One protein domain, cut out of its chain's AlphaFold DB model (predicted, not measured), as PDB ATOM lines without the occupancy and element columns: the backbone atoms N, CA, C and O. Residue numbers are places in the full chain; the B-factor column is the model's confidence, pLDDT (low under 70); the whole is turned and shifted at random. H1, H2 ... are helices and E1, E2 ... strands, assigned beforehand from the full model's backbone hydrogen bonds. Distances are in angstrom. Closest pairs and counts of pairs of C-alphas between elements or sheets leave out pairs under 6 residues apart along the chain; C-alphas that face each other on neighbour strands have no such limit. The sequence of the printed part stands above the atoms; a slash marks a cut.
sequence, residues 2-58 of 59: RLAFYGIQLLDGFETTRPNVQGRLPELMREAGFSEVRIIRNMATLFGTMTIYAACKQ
ATOM      1  N   ARG A   2     140.257 139.144 111.771       78.69
ATOM      2  CA  ARG A   2     140.313 137.950 112.640       78.69
ATOM      3  C   ARG A   2     141.568 137.845 113.530       78.69
ATOM      4  O   ARG A   2     141.443 137.471 114.684       78.69
ATOM      5  N   LEU A   3     142.742 138.254 113.031       82.94
ATOM      6  CA  LEU A   3     143.984 138.325 113.822       82.94
ATOM      7  C   LEU A   3     143.898 139.308 114.998       82.94
ATOM      8  O   LEU A   3     144.241 138.944 116.114       82.94
ATOM      9  N   ALA A   4     143.401 140.527 114.767       85.62
ATOM     10  CA  ALA A   4     143.211 141.509 115.835       85.62
ATOM     11  C   ALA A   4     142.168 141.024 116.855       85.62
ATOM     12  O   ALA A   4     142.350 141.192 118.057       85.62
ATOM     13  N   PHE A   5     141.109 140.355 116.386       86.62
ATOM     14  CA  PHE A   5     140.082 139.781 117.252       86.62
ATOM     15  C   PHE A   5     140.618 138.672 118.174       86.62
ATOM     16  O   PHE A   5     140.150 138.558 119.303       86.62
ATOM     17  N   TYR A   6     141.640 137.907 117.767       89.94
ATOM     18  CA  TYR A   6     142.268 136.924 118.661       89.94
ATOM     19  C   TYR A   6     142.868 137.552 119.921       89.94
ATOM     20  O   TYR A   6     142.855 136.906 120.963       89.94
ATOM     21  N   GLY A   7     143.318 138.811 119.866       90.38
ATOM     22  CA  GLY A   7     143.736 139.538 121.067       90.38
ATOM     23  C   GLY A   7     142.599 139.679 122.083       90.38
ATOM     24  O   GLY A   7     142.814 139.478 123.272       90.38
ATOM     25  N   ILE A   8     141.371 139.927 121.615       88.75
ATOM     26  CA  ILE A   8     140.177 139.974 122.470       88.75
ATOM     27  C   ILE A   8     139.866 138.584 123.036       88.75
ATOM     28  O   ILE A   8     139.671 138.448 124.239       88.75
ATOM     29  N   GLN A   9     139.884 137.539 122.201       92.12
ATOM     30  CA  GLN A   9     139.605 136.168 122.656       92.12
ATOM     31  C   GLN A   9     140.653 135.632 123.638       92.12
ATOM     32  O   GLN A   9     140.325 134.796 124.472       92.12
ATOM     33  N   LEU A  10     141.902 136.096 123.559       92.56
ATOM     34  CA  LEU A  10     142.945 135.729 124.516       92.56
ATOM     35  C   LEU A  10     142.706 136.366 125.894       92.56
ATOM     36  O   LEU A  10     142.996 135.735 126.905       92.56
ATOM     37  N   LEU A  11     142.180 137.594 125.928       92.12
ATOM     38  CA  LEU A  11     141.880 138.320 127.167       92.12
ATOM     39  C   LEU A  11     140.573 137.852 127.825       92.12
ATOM     40  O   LEU A  11     140.530 137.695 129.039       92.12
ATOM     41  N   ASP A  12     139.521 137.650 127.031       88.56
ATOM     42  CA  ASP A  12     138.165 137.320 127.504       88.56
ATOM     43  C   ASP A  12     137.912 135.799 127.567       88.56
ATOM     44  O   ASP A  12     137.075 135.309 128.323       88.56
ATOM     45  N   GLY A  13     138.679 135.023 126.799       92.88
ATOM     46  CA  GLY A  13     138.525 133.580 126.641       92.88
ATOM     47  C   GLY A  13     137.848 133.202 125.321       92.88
ATOM     48  O   GLY A  13     136.943 133.868 124.818       92.88
ATOM     49  N   PHE A  14     138.287 132.093 124.721       90.12
ATOM     50  CA  PHE A  14     137.725 131.616 123.454       90.12
ATOM     51  C   PHE A  14     136.293 131.099 123.612       90.12
ATOM     52  O   PHE A  14     135.446 131.404 122.778       90.12
ATOM     53  N   GLU A  15     136.010 130.349 124.679       90.56
ATOM     54  CA  GLU A  15     134.684 129.769 124.918       90.56
ATOM     55  C   GLU A  15     133.621 130.844 125.185       90.56
ATOM     56  O   GLU A  15     132.538 130.804 124.604       90.56
ATOM     57  N   THR A  16     133.954 131.856 125.988       91.06
ATOM     58  CA  THR A  16     133.081 132.994 126.329       91.06
ATOM     59  C   THR A  16     132.816 133.908 125.128       91.06
ATOM     60  O   THR A  16     131.698 134.396 124.961       91.06
ATOM     61  N   THR A  17     133.794 134.088 124.231       91.69
ATOM     62  CA  THR A  17     133.654 134.941 123.031       91.69
ATOM     63  C   THR A  17     133.095 134.225 121.802       91.69
ATOM     64  O   THR A  17     132.655 134.878 120.849       91.69
ATOM     65  N   ARG A  18     133.080 132.889 121.781       92.62
ATOM     66  CA  ARG A  18     132.603 132.096 120.637       92.62
ATOM     67  C   ARG A  18     131.155 132.414 120.233       92.62
ATOM     68  O   ARG A  18     130.933 132.575 119.030       92.62
ATOM     69  N   PRO A  19     130.185 132.586 121.155       93.06
ATOM     70  CA  PRO A  19     128.831 132.984 120.781       93.06
ATOM     71  C   PRO A  19     128.768 134.347 120.081       93.06
ATOM     72  O   PRO A  19     127.979 134.508 119.154       93.06
ATOM     73  N   ASN A  20     129.628 135.303 120.456       93.38
ATOM     74  CA  ASN A  20     129.727 136.595 119.769       93.38
ATOM     75  C   ASN A  20     130.182 136.423 118.315       93.38
ATOM     76  O   ASN A  20     129.532 136.927 117.403       93.38
ATOM     77  N   VAL A  21     131.237 135.639 118.083       90.75
ATOM     78  CA  VAL A  21     131.735 135.354 116.722       90.75
ATOM     79  C   VAL A  21     130.697 134.615 115.877       90.75
ATOM     80  O   VAL A  21     130.615 134.830 114.671       90.75
ATOM     81  N   GLN A  22     129.903 133.747 116.504       93.50
ATOM     82  CA  GLN A  22     128.836 132.990 115.848       93.50
ATOM     83  C   GLN A  22     127.543 133.798 115.650       93.50
ATOM     84  O   GLN A  22     126.603 133.277 115.060       93.50
ATOM     85  N   GLY A  23     127.469 135.041 116.142       93.38
ATOM     86  CA  GLY A  23     126.264 135.868 116.045       93.38
ATOM     87  C   GLY A  23     125.115 135.428 116.960       93.38
ATOM     88  O   GLY A  23     123.978 135.834 116.742       93.38
ATOM     89  N   ARG A  24     125.393 134.630 117.997       96.50
ATOM     90  CA  ARG A  24     124.389 134.033 118.899       96.50
ATOM     91  C   ARG A  24     123.982 134.921 120.077       96.50
ATOM     92  O   ARG A  24     123.118 134.544 120.862       96.50
ATOM     93  N   LEU A  25     124.576 136.108 120.224       96.38
ATOM     94  CA  LEU A  25     124.250 137.015 121.335       96.38
ATOM     95  C   LEU A  25     122.755 137.364 121.436       96.38
ATOM     96  O   LEU A  25     122.248 137.350 122.554       96.38
ATOM     97  N   PRO A  26     122.010 137.619 120.338       96.19
ATOM     98  CA  PRO A  26     120.582 137.905 120.447       96.19
ATOM     99  C   PRO A  26     119.762 136.735 121.001       96.19
ATOM    100  O   PRO A  26     118.768 136.958 121.684       96.19
ATOM    101  N   GLU A  27     120.155 135.496 120.706       96.44
ATOM    102  CA  GLU A  27     119.516 134.287 121.246       96.44
ATOM    103  C   GLU A  27     119.796 134.170 122.742       96.44
ATOM    104  O   GLU A  27     118.857 134.090 123.528       96.44
ATOM    105  N   LEU A  28     121.066 134.301 123.140       96.31
ATOM    106  CA  LEU A  28     121.474 134.274 124.547       96.31
ATOM    107  C   LEU A  28     120.793 135.371 125.378       96.31
ATOM    108  O   LEU A  28     120.389 135.134 126.512       96.31
ATOM    109  N   MET A  29     120.626 136.573 124.815       96.38
ATOM    110  CA  MET A  29     119.876 137.652 125.463       96.38
ATOM    111  C   MET A  29     118.416 137.247 125.705       96.38
ATOM    112  O   MET A  29     117.904 137.452 126.804       96.38
ATOM    113  N   ARG A  30     117.750 136.634 124.716       95.50
ATOM    114  CA  ARG A  30     116.366 136.157 124.877       95.50
ATOM    115  C   ARG A  30     116.257 135.039 125.909       95.50
ATOM    116  O   ARG A  30     115.368 135.089 126.752       95.50
ATOM    117  N   GLU A  31     117.176 134.077 125.883       95.81
ATOM    118  CA  GLU A  31     117.252 132.988 126.868       95.81
ATOM    119  C   GLU A  31     117.453 133.519 128.297       95.81
ATOM    120  O   GLU A  31     116.881 132.987 129.245       95.81
ATOM    121  N   ALA A  32     118.192 134.619 128.453       95.38
ATOM    122  CA  ALA A  32     118.384 135.306 129.729       95.38
ATOM    123  C   ALA A  32     117.183 136.179 130.174       95.38
ATOM    124  O   ALA A  32     117.290 136.906 131.165       95.38
ATOM    125  N   GLY A  33     116.053 136.134 129.459       96.50
ATOM    126  CA  GLY A  33     114.823 136.859 129.799       96.50
ATOM    127  C   GLY A  33     114.752 138.295 129.269       96.50
ATOM    128  O   GLY A  33     113.888 139.067 129.689       96.50
ATOM    129  N   PHE A  34     115.641 138.685 128.352       97.19
ATOM    130  CA  PHE A  34     115.518 139.972 127.671       97.19
ATOM    131  C   PHE A  34     114.542 139.878 126.492       97.19
ATOM    132  O   PHE A  34     114.589 138.970 125.666       97.19
ATOM    133  N   SER A  35     113.681 140.879 126.378       95.94
ATOM    134  CA  SER A  35     112.720 141.063 125.290       95.94
ATOM    135  C   SER A  35     113.127 142.237 124.395       95.94
ATOM    136  O   SER A  35     114.025 143.008 124.733       95.94
ATOM    137  N   GLU A  36     112.499 142.353 123.221       95.94
ATOM    138  CA  GLU A  36     112.732 143.455 122.269       95.94
ATOM    139  C   GLU A  36     114.203 143.645 121.840       95.94
ATOM    140  O   GLU A  36     114.635 144.759 121.538       95.94
ATOM    141  N   VAL A  37     114.979 142.553 121.793       97.19
ATOM    142  CA  VAL A  37     116.398 142.580 121.409       97.19
ATOM    143  C   VAL A  37     116.553 143.088 119.974       97.19
ATOM    144  O   VAL A  37     116.137 142.421 119.023       97.19
ATOM    145  N   ARG A  38     117.189 144.251 119.813       96.94
ATOM    146  CA  ARG A  38     117.438 144.893 118.514       96.94
ATOM    147  C   ARG A  38     118.836 145.490 118.424       96.94
ATOM    148  O   ARG A  38     119.420 145.903 119.424       96.94
ATOM    149  N   ILE A  39     119.353 145.576 117.202       97.56
ATOM    150  CA  ILE A  39     120.590 146.302 116.907       97.56
ATOM    151  C   ILE A  39     120.259 147.786 116.790       97.56
ATOM    152  O   ILE A  39     119.402 148.177 116.002       97.56
ATOM    153  N   ILE A  40     120.962 148.612 117.555       97.94
ATOM    154  CA  ILE A  40     120.865 150.073 117.485       97.94
ATOM    155  C   ILE A  40     121.887 150.631 116.504       97.94
ATOM    156  O   ILE A  40     121.603 151.569 115.762       97.94
ATOM    157  N   ARG A  41     123.098 150.073 116.509       97.75
ATOM    158  CA  ARG A  41     124.193 150.575 115.685       97.75
ATOM    159  C   ARG A  41     125.216 149.491 115.413       97.75
ATOM    160  O   ARG A  41     125.541 148.707 116.296       97.75
ATOM    161  N   ASN A  42     125.779 149.533 114.214       97.44
ATOM    162  CA  ASN A  42     127.009 148.838 113.866       97.44
ATOM    163  C   ASN A  42     128.084 149.874 113.563       97.44
ATOM    164  O   ASN A  42     127.806 150.894 112.925       97.44
ATOM    165  N   MET A  43     129.306 149.621 114.009       97.25
ATOM    166  CA  MET A  43     130.449 150.461 113.672       97.25
ATOM    167  C   MET A  43     131.701 149.620 113.455       97.25
ATOM    168  O   MET A  43     131.946 148.654 114.174       97.25
ATOM    169  N   ALA A  44     132.490 149.986 112.448       95.56
ATOM    170  CA  ALA A  44     133.769 149.345 112.188       95.56
ATOM    171  C   ALA A  44     134.807 149.799 113.224       95.56
ATOM    172  O   ALA A  44     134.902 150.981 113.552       95.56
ATOM    173  N   THR A  45     135.597 148.855 113.719       93.44
ATOM    174  CA  THR A  45     136.723 149.080 114.634       93.44
ATOM    175  C   THR A  45     137.953 148.343 114.113       93.44
ATOM    176  O   THR A  45     137.848 147.521 113.203       93.44
ATOM    177  N   LEU A  46     139.119 148.556 114.727       92.62
ATOM    178  CA  LEU A  46     140.323 147.776 114.411       92.62
ATOM    179  C   LEU A  46     140.127 146.259 114.632       92.62
ATOM    180  O   LEU A  46     140.752 145.440 113.957       92.62
ATOM    181  N   PHE A  47     139.234 145.886 115.548       90.88
ATOM    182  CA  PHE A  47     139.009 144.507 115.983       90.88
ATOM    183  C   PHE A  47     137.867 143.800 115.242       90.88
ATOM    184  O   PHE A  47     137.686 142.598 115.416       90.88
ATOM    185  N   GLY A  48     137.108 144.505 114.402       91.38
ATOM    186  CA  GLY A  48     135.886 143.974 113.800       91.38
ATOM    187  C   GLY A  48     134.729 144.960 113.845       91.38
ATOM    188  O   GLY A  48     134.904 146.143 114.142       91.38
ATOM    189  N   THR A  49     133.527 144.460 113.578       93.62
ATOM    190  CA  THR A  49     132.296 145.221 113.795       93.62
ATOM    191  C   THR A  49     131.955 145.219 115.278       93.62
ATOM    192  O   THR A  49     131.780 144.160 115.875       93.62
ATOM    193  N   MET A  50     131.822 146.406 115.861       94.62
ATOM    194  CA  MET A  50     131.191 146.586 117.160       94.62
ATOM    195  C   MET A  50     129.701 146.844 116.949       94.62
ATOM    196  O   MET A  50     129.314 147.812 116.286       94.62
ATOM    197  N   THR A  51     128.873 145.965 117.506       96.69
ATOM    198  CA  THR A  51     127.412 146.052 117.451       96.69
ATOM    199  C   THR A  51     126.872 146.476 118.808       96.69
ATOM    200  O   THR A  51     127.181 145.864 119.827       96.69
ATOM    201  N   ILE A  52     126.049 147.522 118.817       97.38
ATOM    202  CA  ILE A  52     125.348 148.002 120.007       97.38
ATOM    203  C   ILE A  52     123.932 147.437 119.981       97.38
ATOM    204  O   ILE A  52     123.169 147.718 119.052       97.38
ATOM    205  N   TYR A  53     123.588 146.667 121.008       97.06
ATOM    206  CA  TYR A  53     122.257 146.102 121.200       97.06
ATOM    207  C   TYR A  53     121.464 146.912 122.224       97.06
ATOM    208  O   TYR A  53     122.028 147.443 123.179       97.06
ATOM    209  N   ALA A  54     120.149 146.967 122.040       97.25
ATOM    210  CA  ALA A  54     119.205 147.380 123.070       97.25
ATOM    211  C   ALA A  54     118.186 146.266 123.292       97.25
ATOM    212  O   ALA A  54     117.792 145.589 122.341       97.25
ATOM    213  N   ALA A  55     117.773 146.094 124.544       97.50
ATOM    214  CA  ALA A  55     116.771 145.123 124.952       97.50
ATOM    215  C   ALA A  55     116.121 145.554 126.275       97.50
ATOM    216  O   ALA A  55     116.705 146.333 127.033       97.50
ATOM    217  N   CYS A  56     114.941 145.013 126.564       97.38
ATOM    218  CA  CYS A  56     114.173 145.277 127.780       97.38
ATOM    219  C   CYS A  56     114.139 144.015 128.647       97.38
ATOM    220  O   CYS A  56     113.639 142.979 128.201       97.38
ATOM    221  N   LYS A  57     114.639 144.080 129.886       93.94
ATOM    222  CA  LYS A  57     114.494 142.977 130.845       93.94
ATOM    223  C   LYS A  57     113.146 143.108 131.544       93.94
ATOM    224  O   LYS A  57     112.900 144.120 132.199       93.94
ATOM    225  N   GLN A  58     112.285 142.113 131.373       76.06
ATOM    226  CA  GLN A  58     111.031 142.063 132.117       76.06
ATOM    227  C   GLN A  58     111.342 141.598 133.555       76.06
ATOM    228  O   GLN A  58     112.211 140.734 133.714       76.06
TER     229      GLN A  58
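AT A GLANCE: This is residues 2 to 58 of the 59 residues of an uncharacterized protein of Salinisphaeraceae bacterium (UniProt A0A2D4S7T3). Three short helices, H1 to H3, make a loose row along one side of a long antiparallel hairpin, E1 then E2. The class is mixed, with 57 residues printed. The whole spans 37 by 24 by 15 A and is only just loose, close to compact, with a radius of gyration of the C-alphas of 12.5 A.

IN THESE COORDINATES: Find C-alpha 2 at (140.313, 137.950, 112.640), where H1, residues 2 to 12, begins. H2 is residues 14 to 21, H3 residues 25 to 31. E1, residues 34 to 45, 26.5 A, bends by 68 degrees at residue 37. E2, residues 48 to 57, 27.4 A, ends with C-alpha 57 at (114.494, 142.977, 130.845).

HOW THE PARTS SIT: In the hairpin, find N 40 and O 52 within hydrogen-bond range, 2.8 A. The closest C-alphas of H3 and E1, Pro 26 and Val 37, are 6.3 A apart; those of H1 and E2, Phe 5 and Gly 48, 6.9 A. H2 is apart from both strands. Within range are 5 of 7 O i to N i+4 pairs in H1, 2 of 4 in H2, every one in H3.

THE WHOLE: The printed part has no cut, its links are tight, and no printed residue is under 70 in pLDDT.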